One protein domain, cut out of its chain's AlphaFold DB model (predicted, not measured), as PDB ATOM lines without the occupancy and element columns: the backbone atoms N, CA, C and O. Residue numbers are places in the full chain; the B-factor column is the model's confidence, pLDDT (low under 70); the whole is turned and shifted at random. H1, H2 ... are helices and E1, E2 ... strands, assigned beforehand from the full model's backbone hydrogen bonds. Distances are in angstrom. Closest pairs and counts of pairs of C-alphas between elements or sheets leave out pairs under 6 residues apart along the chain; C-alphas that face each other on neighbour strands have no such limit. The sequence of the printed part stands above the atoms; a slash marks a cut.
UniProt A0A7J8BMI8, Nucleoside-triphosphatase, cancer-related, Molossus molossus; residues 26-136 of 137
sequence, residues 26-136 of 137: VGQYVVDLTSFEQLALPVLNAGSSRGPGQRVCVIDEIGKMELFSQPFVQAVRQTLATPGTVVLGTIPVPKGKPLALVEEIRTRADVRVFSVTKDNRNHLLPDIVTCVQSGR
ATOM      1  N   VAL A  26      22.931 -26.535-108.512       89.62
ATOM      2  CA  VAL A  26      22.813 -27.938-108.121       89.62
ATOM      3  C   VAL A  26      21.665 -28.549-108.913       89.62
ATOM      4  O   VAL A  26      20.495 -28.328-108.619       89.62
ATOM      5  N   GLY A  27      22.006 -29.303-109.960       89.38
ATOM      6  CA  GLY A  27      21.010 -29.804-110.904       89.38
ATOM      7  C   GLY A  27      20.304 -28.643-111.606       89.38
ATOM      8  O   GLY A  27      20.950 -27.836-112.269       89.38
ATOM      9  N   GLN A  28      18.986 -28.561-111.444       91.81
ATOM     10  CA  GLN A  28      18.151 -27.513-112.041       91.81
ATOM     11  C   GLN A  28      18.034 -26.256-111.166       91.81
ATOM     12  O   GLN A  28      17.494 -25.249-111.615       91.81
ATOM     13  N   TYR A  29      18.540 -26.302-109.933       93.12
ATOM     14  CA  TYR A  29      18.389 -25.224-108.961       93.12
ATOM     15  C   TYR A  29      19.595 -24.289-108.975       93.12
ATOM     16  O   TYR A  29      20.733 -24.750-109.090       93.12
ATOM     17  N   VAL A  30      19.343 -22.989-108.817       93.75
ATOM     18  CA  VAL A  30      20.355 -21.955-108.553       93.75
ATOM     19  C   VAL A  30      20.281 -21.590-107.074       93.75
ATOM     20  O   VAL A  30      19.193 -21.417-106.532       93.75
ATOM     21  N   VAL A  31      21.434 -21.482-106.423       94.62
ATOM     22  CA  VAL A  31      21.549 -21.086-105.021       94.62
ATOM     23  C   VAL A  31      21.602 -19.562-104.930       94.62
ATOM     24  O   VAL A  31      22.503 -18.935-105.493       94.62
ATOM     25  N   ASP A  32      20.659 -18.972-104.197       95.00
ATOM     26  CA  ASP A  32      20.716 -17.564-103.801       95.00
ATOM     27  C   ASP A  32      21.634 -17.403-102.582       95.00
ATOM     28  O   ASP A  32      21.210 -17.502-101.428       95.00
ATOM     29  N   LEU A  33      22.922 -17.184-102.856       95.06
ATOM     30  CA  LEU A  33      23.930 -17.009-101.810       95.06
ATOM     31  C   LEU A  33      23.708 -15.753-100.979       95.06
ATOM     32  O   LEU A  33      23.961 -15.789 -99.782       95.06
ATOM     33  N   THR A  34      23.232 -14.666-101.583       95.12
ATOM     34  CA  THR A  34      23.062 -13.394-100.874       95.12
ATOM     35  C   THR A  34      22.043 -13.559 -99.753       95.12
ATOM     36  O   THR A  34      22.319 -13.218 -98.603       95.12
ATOM     37  N   SER A  35      20.887 -14.140-100.079       96.06
ATOM     38  CA  SER A  35      19.813 -14.374 -99.111       96.06
ATOM     39  C   SER A  35      20.231 -15.383 -98.036       96.06
ATOM     40  O   SER A  35      19.933 -15.196 -96.855       96.06
ATOM     41  N   PHE A  36      20.971 -16.428 -98.420       96.31
ATOM     42  CA  PHE A  36      21.533 -17.397 -97.479       96.31
ATOM     43  C   PHE A  36      22.526 -16.753 -96.500       96.31
ATOM     44  O   PHE A  36      22.403 -16.924 -95.287       96.31
ATOM     45  N   GLU A  37      23.490 -15.983 -97.003       97.12
ATOM     46  CA  GLU A  37      24.539 -15.347 -96.202       97.12
ATOM     47  C   GLU A  37      23.975 -14.325 -95.214       97.12
ATOM     48  O   GLU A  37      24.391 -14.296 -94.054       97.12
ATOM     49  N   GLN A  38      22.986 -13.533 -95.641       97.00
ATOM     50  CA  GLN A  38      22.302 -12.562 -94.781       97.00
ATOM     51  C   GLN A  38      21.600 -13.213 -93.583       97.00
ATOM     52  O   GLN A  38      21.468 -12.576 -92.539       97.00
ATOM     53  N   LEU A  39      21.179 -14.474 -93.709       94.94
ATOM     54  CA  LEU A  39      20.547 -15.223 -92.629       94.94
ATOM     55  C   LEU A  39      21.563 -16.005 -91.785       94.94
ATOM     56  O   LEU A  39      21.537 -15.935 -90.556       94.94
ATOM     57  N   ALA A  40      22.451 -16.763 -92.430       95.31
ATOM     58  CA  ALA A  40      23.314 -17.729 -91.756       95.31
ATOM     59  C   ALA A  40      24.497 -17.070 -91.029       95.31
ATOM     60  O   ALA A  40      24.809 -17.430 -89.889       95.31
ATOM     61  N   LEU A  41      25.157 -16.088 -91.655       96.00
ATOM     62  CA  LEU A  41      26.391 -15.507 -91.114       96.00
ATOM     63  C   LEU A  41      26.181 -14.758 -89.791       96.00
ATOM     64  O   LEU A  41      26.991 -14.957 -88.881       96.00
ATOM     65  N   PRO A  42      25.121 -13.942 -89.607       94.00
ATOM     66  CA  PRO A  42      24.897 -13.275 -88.327       94.00
ATOM     67  C   PRO A  42      24.738 -14.259 -87.165       94.00
ATOM     68  O   PRO A  42      25.242 -14.000 -86.073       94.00
ATOM     69  N   VAL A  43      24.087 -15.404 -87.398       91.44
ATOM     70  CA  VAL A  43      23.865 -16.432 -86.370       91.44
ATOM     71  C   VAL A  43      25.179 -17.107 -85.976       91.44
ATOM     72  O   VAL A  43      25.463 -17.233 -84.783       91.44
ATOM     73  N   LEU A  44      26.009 -17.482 -86.955       91.31
ATOM     74  CA  LEU A  44      27.317 -18.095 -86.698       91.31
ATOM     75  C   LEU A  44      28.284 -17.121 -86.004       91.31
ATOM     76  O   LEU A  44      29.005 -17.510 -85.085       91.31
ATOM     77  N   ASN A  45      28.242 -15.836 -86.371       86.00
ATOM     78  CA  ASN A  45      29.138 -14.811 -85.828       86.00
ATOM     79  C   ASN A  45      28.711 -14.290 -84.445       86.00
ATOM     80  O   ASN A  45      29.559 -13.933 -83.624       86.00
ATOM     81  N   ALA A  46      27.409 -14.285 -84.133       76.19
ATOM     82  CA  ALA A  46      26.899 -13.903 -82.810       76.19
ATOM     83  C   ALA A  46      27.400 -14.835 -81.687       76.19
ATOM     84  O   ALA A  46      27.454 -14.445 -80.514       76.19
ATOM     85  N   GLY A  47      27.813 -16.053 -82.055       63.44
ATOM     86  CA  GLY A  47      28.397 -17.060 -81.175       63.44
ATOM     87  C   GLY A  47      29.710 -16.655 -80.500       63.44
ATOM     88  O   GLY A  47      30.090 -17.321 -79.545       63.44
ATOM     89  N   SER A  48      30.355 -15.556 -80.895       60.69
ATOM     90  CA  SER A  48      31.641 -15.115 -80.322       60.69
ATOM     91  C   SER A  48      31.508 -14.085 -79.189       60.69
ATOM     92  O   SER A  48      32.447 -13.897 -78.425       60.69
ATOM     93  N   SER A  49      30.355 -13.413 -79.048       58.31
ATOM     94  CA  SER A  49      30.261 -12.161 -78.265       58.31
ATOM     95  C   SER A  49      29.539 -12.268 -76.912       58.31
ATOM     96  O   SER A  49      29.702 -11.398 -76.059       58.31
ATOM     97  N   ARG A  50      28.746 -13.320 -76.666       58.12
ATOM     98  CA  ARG A  50      28.046 -13.483 -75.373       58.12
ATOM     99  C   ARG A  50      29.028 -13.933 -74.267       58.12
ATOM    100  O   ARG A  50      30.140 -14.349 -74.573       58.12
ATOM    101  N   GLY A  51      28.664 -13.822 -72.990       61.50
ATOM    102  CA  GLY A  51      29.559 -14.086 -71.846       61.50
ATOM    103  C   GLY A  51      30.004 -15.553 -71.651       61.50
ATOM    104  O   GLY A  51      29.674 -16.419 -72.468       61.50
ATOM    105  N   PRO A  52      30.743 -15.856 -70.564       58.00
ATOM    106  CA  PRO A  52      31.248 -17.198 -70.274       58.00
ATOM    107  C   PRO A  52      30.079 -18.163 -70.041       58.00
ATOM    108  O   PRO A  52      29.373 -18.090 -69.039       58.00
ATOM    109  N   GLY A  53      29.840 -19.047 -71.005       68.38
ATOM    110  CA  GLY A  53      28.767 -20.031 -70.955       68.38
ATOM    111  C   GLY A  53      28.819 -20.945 -72.169       68.38
ATOM    112  O   GLY A  53      29.075 -20.486 -73.283       68.38
ATOM    113  N   GLN A  54      28.588 -22.236 -71.945       74.75
ATOM    114  CA  GLN A  54      28.635 -23.256 -72.988       74.75
ATOM    115  C   GLN A  54      27.446 -23.142 -73.933       74.75
ATOM    116  O   GLN A  54      26.292 -23.113 -73.487       74.75
ATOM    117  N   ARG A  55      27.731 -23.137 -75.234       87.19
ATOM    118  CA  ARG A  55      26.740 -22.942 -76.298       87.19
ATOM    119  C   ARG A  55      26.628 -24.182 -77.150       87.19
ATOM    120  O   ARG A  55      27.601 -24.907 -77.326       87.19
ATOM    121  N   VAL A  56      25.442 -24.378 -77.705       91.56
ATOM    122  CA  VAL A  56      25.218 -25.352 -78.766       91.56
ATOM    123  C   VAL A  56      24.873 -24.570 -80.028       91.56
ATOM    124  O   VAL A  56      23.919 -23.794 -80.023       91.56
ATOM    125  N   CYS A  57      25.673 -24.736 -81.075       93.81
ATOM    126  CA  CYS A  57      25.404 -24.215 -82.408       93.81
ATOM    127  C   CYS A  57      24.818 -25.344 -83.254       93.81
ATOM    128  O   CYS A  57      25.408 -26.421 -83.324       93.81
ATOM    129  N   VAL A  58      23.654 -25.109 -83.860       96.12
ATOM    130  CA  VAL A  58      22.974 -26.100 -84.700       96.12
ATOM    131  C   VAL A  58      23.097 -25.690 -86.160       96.12
ATOM    132  O   VAL A  58      22.761 -24.556 -86.495       96.12
ATOM    133  N   ILE A  59      23.573 -26.603 -87.008       97.00
ATOM    134  CA  ILE A  59      23.749 -26.372 -88.446       97.00
ATOM    135  C   ILE A  59      23.202 -27.570 -89.225       97.00
ATOM    136  O   ILE A  59      23.838 -28.619 -89.300       97.00
ATOM    137  N   ASP A  60      22.024 -27.405 -89.806       95.62
ATOM    138  CA  ASP A  60      21.380 -28.393 -90.672       95.62
ATOM    139  C   ASP A  60      21.137 -27.717 -92.031       95.62
ATOM    140  O   ASP A  60      20.263 -26.862 -92.127       95.62
ATOM    141  N   GLU A  61      21.927 -27.914 -93.087       96.06
ATOM    142  CA  GLU A  61      23.009 -28.874 -93.369       96.06
ATOM    143  C   GLU A  61      24.340 -28.144 -93.670       96.06
ATOM    144  O   GLU A  61      24.356 -26.957 -93.996       96.06
ATOM    145  N   ILE A  62      25.483 -28.837 -93.585       97.31
ATOM    146  CA  ILE A  62      26.764 -28.393 -94.171       97.31
ATOM    147  C   ILE A  62      27.006 -29.206 -95.448       97.31
ATOM    148  O   ILE A  62      27.728 -30.210 -95.450       97.31
ATOM    149  N   GLY A  63      26.361 -28.787 -96.535       95.69
ATOM    150  CA  GLY A  63      26.255 -29.546 -97.774       95.69
ATOM    151  C   GLY A  63      26.715 -28.778 -99.009       95.69
ATOM    152  O   GLY A  63      27.299 -27.699 -98.965       95.69
ATOM    153  N   LYS A  64      26.494 -29.374-100.184       94.38
ATOM    154  CA  LYS A  64      26.998 -28.829-101.457       94.38
ATOM    155  C   LYS A  64      26.498 -27.406-101.739       94.38
ATOM    156  O   LYS A  64      27.222 -26.643-102.374       94.38
ATOM    157  N   MET A  65      25.271 -27.084-101.332       94.62
ATOM    158  CA  MET A  65      24.638 -25.799-101.630       94.62
ATOM    159  C   MET A  65      25.239 -24.673-100.788       94.62
ATOM    160  O   MET A  65      25.577 -23.620-101.318       94.62
ATOM    161  N   GLU A  66      25.456 -24.920 -99.502       95.31
ATOM    162  CA  GLU A  66      25.981 -23.942 -98.550       95.31
ATOM    163  C   GLU A  66      27.468 -23.665 -98.806       95.31
ATOM    164  O   GLU A  66      27.945 -22.544 -98.642       95.31
ATOM    165  N   LEU A  67      28.207 -24.671 -99.289       95.75
ATOM    166  CA  LEU A  67      29.643 -24.570 -99.574       95.75
ATOM    167  C   LEU A  67      29.999 -23.706-100.792       95.75
ATOM    168  O   LEU A  67      31.181 -23.449-101.029       95.75
ATOM    169  N   PHE A  68      29.011 -23.236-101.555       95.56
ATOM    170  CA  PHE A  68      29.242 -22.172-102.530       95.56
ATOM    171  C   PHE A  68      29.563 -20.828-101.845       95.56
ATOM    172  O   PHE A  68      30.276 -20.013-102.429       95.56
ATOM    173  N   SER A  69      29.118 -20.615-100.601       96.19
ATOM    174  CA  SER A  69      29.456 -19.433 -99.805       96.19
ATOM    175  C   SER A  69      30.798 -19.617 -99.088       96.19
ATOM    176  O   SER A  69      30.917 -20.345 -98.100       96.19
ATOM    177  N   GLN A  70      31.837 -18.919 -99.556       96.44
ATOM    178  CA  GLN A  70      33.127 -18.873 -98.850       96.44
ATOM    179  C   GLN A  70      33.036 -18.223 -97.457       96.44
ATOM    180  O   GLN A  70      33.654 -18.758 -96.531       96.44
ATOM    181  N   PRO A  71      32.256 -17.141 -97.251       97.12
ATOM    182  CA  PRO A  71      32.006 -16.610 -95.914       97.12
ATOM    183  C   PRO A  71      31.417 -17.652 -94.956       97.12
ATOM    184  O   PRO A  71      31.869 -17.760 -93.817       97.12
ATOM    185  N   PHE A  72      30.462 -18.468 -95.416       97.31
ATOM    186  CA  PHE A  72      29.879 -19.529 -94.594       97.31
ATOM    187  C   PHE A  72      30.911 -20.599 -94.231       97.31
ATOM    188  O   PHE A  72      31.020 -20.974 -93.066       97.31
ATOM    189  N   VAL A  73      31.731 -21.039 -95.193       97.38
ATOM    190  CA  VAL A  73      32.832 -21.987 -94.944       97.38
ATOM    191  C   VAL A  73      33.773 -21.476 -93.848       97.38
ATOM    192  O   VAL A  73      34.152 -22.230 -92.950       97.38
ATOM    193  N   GLN A  74      34.151 -20.197 -93.906       97.19
ATOM    194  CA  GLN A  74      35.006 -19.572 -92.896       97.19
ATOM    195  C   GLN A  74      34.313 -19.496 -91.532       97.19
ATOM    196  O   GLN A  74      34.918 -19.861 -90.524       97.19
ATOM    197  N   ALA A  75      33.043 -19.090 -91.507       96.38
ATOM    198  CA  ALA A  75      32.256 -19.000 -90.284       96.38
ATOM    199  C   ALA A  75      32.122 -20.367 -89.597       96.38
ATOM    200  O   ALA A  75      32.404 -20.474 -88.408       96.38
ATOM    201  N   VAL A  76      31.811 -21.435 -90.341       96.81
ATOM    202  CA  VAL A  76      31.733 -22.807 -89.807       96.81
ATOM    203  C   VAL A  76      33.065 -23.246 -89.196       96.81
ATOM    204  O   VAL A  76      33.087 -23.764 -88.079       96.81
ATOM    205  N   ARG A  77      34.191 -23.007 -89.884       96.56
ATOM    206  CA  ARG A  77      35.527 -23.317 -89.345       96.56
ATOM    207  C   ARG A  77      35.810 -22.563 -88.051       96.56
ATOM    208  O   ARG A  77      36.320 -23.154 -87.102       96.56
ATOM    209  N   GLN A  78      35.456 -21.281 -87.997       94.75
ATOM    210  CA  GLN A  78      35.619 -20.470 -86.796       94.75
ATOM    211  C   GLN A  78      34.733 -20.973 -85.652       94.75
ATOM    212  O   GLN A  78      35.213 -21.106 -84.527       94.75
ATOM    213  N   THR A  79      33.473 -21.322 -85.925       93.56
ATOM    214  CA  THR A  79      32.562 -21.897 -84.928       93.56
ATOM    215  C   THR A  79      33.117 -23.205 -84.362       93.56
ATOM    216  O   THR A  79      33.163 -23.365 -83.145       93.56
ATOM    217  N   LEU A  80      33.621 -24.102 -85.215       94.00
ATOM    218  CA  LEU A  80      34.261 -25.360 -84.801       94.00
ATOM    219  C   LEU A  80      35.576 -25.162 -84.032       94.00
ATOM    220  O   LEU A  80      36.023 -26.068 -83.335       94.00
ATOM    221  N   ALA A  81      36.234 -24.013 -84.184       92.44
ATOM    222  CA  ALA A  81      37.446 -23.663 -83.447       92.44
ATOM    223  C   ALA A  81      37.160 -22.879 -82.154       92.44
ATOM    224  O   ALA A  81      38.086 -22.622 -81.388       92.44
ATOM    225  N   THR A  82      35.909 -22.474 -81.906       89.88
ATOM    226  CA  THR A  82      35.555 -21.601 -80.781       89.88
ATOM    227  C   THR A  82      35.428 -22.409 -79.485       89.88
ATOM    228  O   THR A  82      34.508 -23.225 -79.363       89.88
ATOM    229  N   PRO A  83      36.278 -22.162 -78.469       87.38
ATOM    230  CA  PRO A  83      36.176 -22.854 -77.189       87.38
ATOM    231  C   PRO A  83      34.810 -22.634 -76.526       87.38
ATOM    232  O   PRO A  83      34.239 -21.545 -76.581       87.38
ATOM    233  N   GLY A  84      34.280 -23.676 -75.883       87.31
ATOM    234  CA  GLY A  84      32.975 -23.617 -75.213       87.31
ATOM    235  C   GLY A  84      31.765 -23.641 -76.155       87.31
ATOM    236  O   GLY A  84      30.634 -23.496 -75.685       87.31
ATOM    237  N   THR A  85      31.978 -23.845 -77.459       90.62
ATOM    238  CA  THR A  85      30.907 -24.066 -78.437       90.62
ATOM    239  C   THR A  85      30.877 -25.530 -78.858       90.62
ATOM    240  O   THR A  85      31.846 -26.051 -79.398       90.62
ATOM    241  N   VAL A  86      29.744 -26.191 -78.637       93.88
ATOM    242  CA  VAL A  86      29.445 -27.515 -79.191       93.88
ATOM    243  C   VAL A  86      28.684 -27.320 -80.494       93.88
ATOM    244  O   VAL A  86      27.648 -26.657 -80.504       93.88
ATOM    245  N   VAL A  87      29.166 -27.895 -81.592       95.44
ATOM    246  CA  VAL A  87      28.454 -27.869 -82.876       95.44
ATOM    247  C   VAL A  87      27.696 -29.179 -83.054       95.44
ATOM    248  O   VAL A  87      28.285 -30.256 -83.000       95.44
ATOM    249  N   LEU A  88      26.388 -29.084 -83.274       97.19
ATOM    250  CA  LEU A  88      25.545 -30.182 -83.725       97.19
ATOM    251  C   LEU A  88      25.133 -29.887 -85.163       97.19
ATOM    252  O   LEU A  88      24.464 -28.890 -85.417       97.19
ATOM    253  N   GLY A  89      25.502 -30.743 -86.105       97.44
ATOM    254  CA  GLY A  89      25.110 -30.522 -87.487       97.44
ATOM    255  C   GLY A  89      25.071 -31.776 -88.332       97.44
ATOM    256  O   GLY A  89      25.506 -32.848 -87.907       97.44
ATOM    257  N   THR A  90      24.527 -31.622 -89.531       98.06
ATOM    258  CA  THR A  90      24.420 -32.686 -90.528       98.06
ATOM    259  C   THR A  90      25.409 -32.432 -91.662       98.06
ATOM    260  O   THR A  90      25.641 -31.300 -92.087       98.06
ATOM    261  N   ILE A  91      26.044 -33.507 -92.127       97.81
ATOM    262  CA  ILE A  91      26.930 -33.501 -93.292       97.81
ATOM    263  C   ILE A  91      26.493 -34.608 -94.253       97.81
ATOM    264  O   ILE A  91      26.075 -35.681 -93.797       97.81
ATOM    265  N   PRO A  92      26.623 -34.409 -95.572       96.56
ATOM    266  CA  PRO A  92      26.265 -35.433 -96.535       96.56
ATOM    267  C   PRO A  92      27.189 -36.652 -96.426       96.56
ATOM    268  O   PRO A  92      28.379 -36.569 -96.092       96.56
ATOM    269  N   VAL A  93      26.635 -37.817 -96.763       94.44
ATOM    270  CA  VAL A  93      27.404 -39.055 -96.938       94.44
ATOM    271  C   VAL A  93      28.350 -38.894 -98.139       94.44
ATOM    272  O   VAL A  93      27.923 -38.336 -99.154       94.44
ATOM    273  N   PRO A  94      29.595 -39.410 -98.089       89.31
ATOM    274  CA  PRO A  94      30.534 -39.360 -99.211       89.31
ATOM    275  C   PRO A  94      29.940 -39.947-100.478       89.31
ATOM    276  O   PRO A  94      29.733 -41.158-100.573       89.31
ATOM    277  N   LYS A  95      29.663 -39.092-101.460       87.81
ATOM    278  CA  LYS A  95      29.208 -39.504-102.786       87.81
ATOM    279  C   LYS A  95      29.748 -38.542-103.837       87.81
ATOM    280  O   LYS A  95      29.543 -37.335-103.747       87.81
ATOM    281  N   GLY A  96      30.391 -39.088-104.866       86.81
ATOM    282  CA  GLY A  96      30.948 -38.298-105.963       86.81
ATOM    283  C   GLY A  96      32.173 -37.479-105.547       86.81
ATOM    284  O   GLY A  96      33.042 -37.975-104.833       86.81
ATOM    285  N   LYS A  97      32.264 -36.234-106.037       88.38
ATOM    286  CA  LYS A  97      33.399 -35.343-105.754       88.38
ATOM    287  C   LYS A  97      33.410 -34.962-104.264       88.38
ATOM    288  O   LYS A  97      32.388 -34.466-103.786       88.38
ATOM    289  N   PRO A  98      34.541 -35.129-103.554       90.94
ATOM    290  CA  PRO A  98      34.624 -34.781-102.145       90.94
ATOM    291  C   PRO A  98      34.410 -33.281-101.940       90.94
ATOM    292  O   PRO A  98      34.927 -32.444-102.688       90.94
ATOM    293  N   LEU A  99      33.642 -32.955-100.906       94.81
ATOM    294  CA  LEU A  99      33.423 -31.593-100.442       94.81
ATOM    295  C   LEU A  99      34.459 -31.307 -99.353       94.81
ATOM    296  O   LEU A  99      34.407 -31.909 -98.285       94.81
ATOM    297  N   ALA A 100      35.408 -30.411 -99.629       95.19
ATOM    298  CA  ALA A 100      36.596 -30.226 -98.790       95.19
ATOM    299  C   ALA A 100      36.266 -29.978 -97.306       95.19
ATOM    300  O   ALA A 100      36.832 -30.645 -96.445       95.19
ATOM    301  N   LEU A 101      35.312 -29.085 -97.009       97.06
ATOM    302  CA  LEU A 101      34.911 -28.805 -95.625       97.06
ATOM    303  C   LEU A 101      34.227 -30.008 -94.953       97.06
ATOM    304  O   LEU A 101      34.416 -30.234 -93.766       97.06
ATOM    305  N   VAL A 102      33.453 -30.802 -95.697       97.44
ATOM    306  CA  VAL A 102      32.784 -31.993 -95.147       97.44
ATOM    307  C   VAL A 102      33.808 -33.046 -94.738       97.44
ATOM    308  O   VAL A 102      33.692 -33.631 -93.662       97.44
ATOM    309  N   GLU A 103      34.821 -33.278 -95.573       96.50
ATOM    310  CA  GLU A 103      35.906 -34.213 -95.255       96.50
ATOM    311  C   GLU A 103      36.765 -33.709 -94.091       96.50
ATOM    312  O   GLU A 103      37.119 -34.488 -93.206       96.50
ATOM    313  N   GLU A 104      37.035 -32.402 -94.042       96.81
ATOM    314  CA  GLU A 104      37.688 -31.755 -92.902       96.81
ATOM    315  C   GLU A 104      36.908 -32.033 -91.610       96.81
ATOM    316  O   GLU A 104      37.459 -32.621 -90.687       96.81
ATOM    317  N   ILE A 105      35.609 -31.717 -91.565       97.38
ATOM    318  CA  ILE A 105      34.762 -31.952 -90.384       97.38
ATOM    319  C   ILE A 105      34.735 -33.433 -90.000       97.38
ATOM    320  O   ILE A 105      34.856 -33.759 -88.823       97.38
ATOM    321  N   ARG A 106      34.597 -34.345 -90.970       96.19
ATOM    322  CA  ARG A 106      34.492 -35.783 -90.685       96.19
ATOM    323  C   ARG A 106      35.766 -36.364 -90.070       96.19
ATOM    324  O   ARG A 106      35.680 -37.306 -89.289       96.19
ATOM    325  N   THR A 107      36.930 -35.848 -90.455       96.06
ATOM    326  CA  THR A 107      38.242 -36.388 -90.050       96.06
ATOM    327  C   THR A 107      38.823 -35.720 -88.808       96.06
ATOM    328  O   THR A 107      39.857 -36.156 -88.300       96.06
ATOM    329  N   ARG A 108      38.160 -34.687 -88.287       96.88
ATOM    330  CA  ARG A 108      38.551 -34.017 -87.050       96.88
ATOM    331  C   ARG A 108      38.509 -34.962 -85.849       96.88
ATOM    332  O   ARG A 108      37.528 -35.664 -85.621       96.88
ATOM    333  N   ALA A 109      39.563 -34.913 -85.036       95.44
ATOM    334  CA  ALA A 109      39.700 -35.756 -83.848       95.44
ATOM    335  C   ALA A 109      38.670 -35.440 -82.745       95.44
ATOM    336  O   ALA A 109      38.371 -36.301 -81.923       95.44
ATOM    337  N   ASP A 110      38.129 -34.220 -82.729       94.50
ATOM    338  CA  ASP A 110      37.134 -33.741 -81.767       94.50
ATOM    339  C   ASP A 110      35.682 -33.883 -82.263       94.50
ATOM    340  O   ASP A 110      34.753 -33.434 -81.593       94.50
ATOM    341  N   VAL A 111      35.461 -34.527 -83.415       96.50
ATOM    342  CA  VAL A 111      34.128 -34.713 -84.003       96.50
ATOM    343  C   VAL A 111      33.657 -36.158 -83.850       96.50
ATOM    344  O   VAL A 111      34.338 -37.118 -84.211       96.50
ATOM    345  N   ARG A 112      32.422 -36.322 -83.362       97.12
ATOM    346  CA  ARG A 112      31.715 -37.606 -83.347       97.12
ATOM    347  C   ARG A 112      30.747 -37.679 -84.522       97.12
ATOM    348  O   ARG A 112      29.790 -36.916 -84.590       97.12
ATOM    349  N   VAL A 113      30.971 -38.634 -85.419       97.25
ATOM    350  CA  VAL A 113      30.134 -38.831 -86.609       97.25
ATOM    351  C   VAL A 113      29.140 -39.962 -86.365       97.25
ATOM    352  O   VAL A 113      29.535 -41.102 -86.124       97.25
ATOM    353  N   PHE A 114      27.847 -39.659 -86.475       97.25
ATOM    354  CA  PHE A 114      26.772 -40.649 -86.433       97.25
ATOM    355  C   PHE A 114      26.269 -40.917 -87.853       97.25
ATOM    356  O   PHE A 114      25.739 -40.026 -88.513       97.25
ATOM    357  N   SER A 115      26.431 -42.150 -88.336       96.69
ATOM    358  CA  SER A 115      25.871 -42.556 -89.631       96.69
ATOM    359  C   SER A 115      24.405 -42.946 -89.466       96.69
ATOM    360  O   SER A 115      24.092 -43.967 -88.852       96.69
ATOM    361  N   VAL A 116      23.505 -42.133 -90.016       96.38
ATOM    362  CA  VAL A 116      22.059 -42.362 -89.943       96.38
ATOM    363  C   VAL A 116      21.616 -43.312 -91.057       96.38
ATOM    364  O   VAL A 116      21.874 -43.081 -92.238       96.38
ATOM    365  N   THR A 117      20.921 -44.379 -90.684       96.12
ATOM    366  CA  THR A 117      20.285 -45.359 -91.567       96.12
ATOM    367  C   THR A 117      18.778 -45.387 -91.310       96.12
ATOM    368  O   THR A 117      18.278 -44.819 -90.338       96.12
ATOM    369  N   LYS A 118      18.017 -46.060 -92.182       96.75
ATOM    370  CA  LYS A 118      16.568 -46.225 -91.980       96.75
ATOM    371  C   LYS A 118      16.253 -46.955 -90.671       96.75
ATOM    372  O   LYS A 118      15.272 -46.604 -90.022       96.75
ATOM    373  N   ASP A 119      17.098 -47.909 -90.293       97.44
ATOM    374  CA  ASP A 119      16.907 -48.767 -89.123       97.44
ATOM    375  C   ASP A 119      17.258 -48.061 -87.807       97.44
ATOM    376  O   ASP A 119      16.599 -48.283 -86.796       97.44
ATOM    377  N   ASN A 120      18.260 -47.172 -87.803       96.44
ATOM    378  CA  ASN A 120      18.734 -46.536 -86.567       96.44
ATOM    379  C   ASN A 120      18.179 -45.121 -86.318       96.44
ATOM    380  O   ASN A 120      18.274 -44.635 -85.191       96.44
ATOM    381  N   ARG A 121      17.563 -44.458 -87.314       96.00
ATOM    382  CA  ARG A 121      17.176 -43.030 -87.229       96.00
ATOM    383  C   ARG A 121      16.350 -42.660 -85.994       96.00
ATOM    384  O   ARG A 121      16.534 -41.586 -85.437       96.00
ATOM    385  N   ASN A 122      15.462 -43.553 -85.553       96.75
ATOM    386  CA  ASN A 122      14.560 -43.308 -84.423       96.75
ATOM    387  C   ASN A 122      15.212 -43.608 -83.063       96.75
ATOM    388  O   ASN A 122      14.637 -43.295 -82.026       96.75
ATOM    389  N   HIS A 123      16.398 -44.217 -83.066       96.25
ATOM    390  CA  HIS A 123      17.100 -44.677 -81.870       96.25
ATOM    391  C   HIS A 123      18.371 -43.879 -81.572       96.25
ATOM    392  O   HIS A 123      18.905 -44.007 -80.481       96.25
ATOM    393  N   LEU A 124      18.839 -43.031 -82.496       96.38
ATOM    394  CA  LEU A 124      20.073 -42.252 -82.327       96.38
ATOM    395  C   LEU A 124      19.932 -41.033 -81.408       96.38
ATOM    396  O   LEU A 124      20.939 -40.511 -80.933       96.38
ATOM    397  N   LEU A 125      18.710 -40.550 -81.161       96.56
ATOM    398  CA  LEU A 125      18.494 -39.325 -80.384       96.56
ATOM    399  C   LEU A 125      19.167 -39.365 -78.993       96.56
ATOM    400  O   LEU A 125      19.881 -38.411 -78.677       96.56
ATOM    401  N   PRO A 126      19.014 -40.425 -78.173       97.25
ATOM    402  CA  PRO A 126      19.674 -40.502 -76.869       97.25
ATOM    403  C   PRO A 126      21.205 -40.446 -76.962       97.25
ATOM    404  O   PRO A 126      21.840 -39.761 -76.157       97.25
ATOM    405  N   ASP A 127      21.797 -41.101 -77.963       97.06
ATOM    406  CA  ASP A 127      23.250 -41.134 -78.160       97.06
ATOM    407  C   ASP A 127      23.795 -39.755 -78.548       97.06
ATOM    408  O   ASP A 127      24.800 -39.291 -78.002       97.06
ATOM    409  N   ILE A 128      23.096 -39.065 -79.455       96.88
ATOM    410  CA  ILE A 128      23.447 -37.709 -79.891       96.88
ATOM    411  C   ILE A 128      23.345 -36.738 -78.712       96.88
ATOM    412  O   ILE A 128      24.279 -35.975 -78.460       96.88
ATOM    413  N   VAL A 129      22.248 -36.786 -77.948       96.38
ATOM    414  CA  VAL A 129      22.052 -35.923 -76.773       96.38
ATOM    415  C   VAL A 129      23.140 -36.172 -75.727       96.38
ATOM    416  O   VAL A 129      23.715 -35.215 -75.207       96.38
ATOM    417  N   THR A 130      23.484 -37.434 -75.466       96.44
ATOM    418  CA  THR A 130      24.564 -37.803 -74.537       96.44
ATOM    419  C   THR A 130      25.917 -37.257 -75.002       96.44
ATOM    420  O   THR A 130      26.687 -36.723 -74.198       96.44
ATOM    421  N   CYS A 131      26.201 -37.334 -76.306       95.38
ATOM    422  CA  CYS A 131      27.417 -36.782 -76.897       95.38
ATOM    423  C   CYS A 131      27.486 -35.256 -76.727       95.38
ATOM    424  O   CYS A 131      28.499 -34.732 -76.262       95.38
ATOM    425  N   VAL A 132      26.393 -34.546 -77.029       94.06
ATOM    426  CA  VAL A 132      26.306 -33.083 -76.879       94.06
ATOM    427  C   VAL A 132      26.480 -32.665 -75.417       94.06
ATOM    428  O   VAL A 132      27.194 -31.707 -75.138       94.06
ATOM    429  N   GLN A 133      25.876 -33.383 -74.469       91.62
ATOM    430  CA  GLN A 133      26.022 -33.097 -73.036       91.62
ATOM    431  C   GLN A 133      27.440 -33.362 -72.516       91.62
ATOM    432  O   GLN A 133      27.904 -32.654 -71.625       91.62
ATOM    433  N   SER A 134      28.138 -34.352 -73.071       88.62
ATOM    434  CA  SER A 134      29.517 -34.675 -72.688       88.62
ATOM    435  C   SER A 134      30.518 -33.636 -73.194       88.62
ATOM    436  O   SER A 134      31.461 -33.323 -72.481       88.62
ATOM    437  N   GLY A 135      30.278 -33.039 -74.368       78.81
ATOM    438  CA  GLY A 135      31.070 -31.907 -74.876       78.81
ATOM    439  C   GLY A 135      30.840 -30.586 -74.126       78.81
ATOM    440  O   GLY A 135      31.527 -29.601 -74.376       78.81
ATOM    441  N   ARG A 136      29.867 -30.559 -73.205       72.06
ATOM    442  CA  ARG A 136      29.602 -29.463 -72.260       72.06
ATOM    443  C   ARG A 136      30.234 -29.718 -70.884       72.06
ATOM    444  O   ARG A 136      29.792 -29.137 -69.899       72.06
TER     445      ARG A 136
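What this domain is: This is residues 26 to 136 of the 137 residues of the protein "Nucleoside-triphosphatase, cancer-related" of Molossus molossus (UniProt A0A7J8BMI8). A short two-stranded parallel sheet, E1 and E2, has H2 on one side and H4 on the other; H1 runs beside H2, with H3 near H2. A loop, residues 117 to 123, sticks out. The printed part has 111 residues, mostly helix in order H1 E1 H2 E2 H3 H4, with under half in named elements. It is compact, radius of gyration of the C-alphas 14.9 A, spanning 40 by 40 by 23 A.

Where its parts are: H1, residues 33 to 46, 19.5 A long, begins at C-alpha (23.930, -17.009, -101.810). E1 is 55 to 59, H2 70 to 81, 16.7 A, E2 85 to 89, H3 100 to 107. H4, 125 to 134, ends at (29.517, -34.675, -72.688).

How they stand to each other: E1 and E2 are parallel; N 57 and O 86 are 2.8 A apart, within hydrogen-bond range. E1, H2, E2 form a strand-helix-strand unit, two parallel strands joined through a helix, its crossover right-handed. H1 and H2 touch, C-alphas of Leu 44 and Ala 75 closest at 6.2 A, a shallow tilt of 21 degrees, the same way. H2 and H3 are close but not clearly touching; their closest C-alphas, Val 73 and Leu 101, are 7.2 A apart. The closest C-alphas of E2 and H4, Val 86 and Val 132, are 6.8 A apart. Every O i to N i+4 pair is within hydrogen-bond range in H2, H3 and H4, and 8 of 10 in H1.

The domain as a whole: The C-alphas farthest apart, Gln 28 and Pro 52, are 45.0 A apart. The printed part has no cut; the link H3 to H4 is long. Residues 47 to 53 have pLDDT under 70.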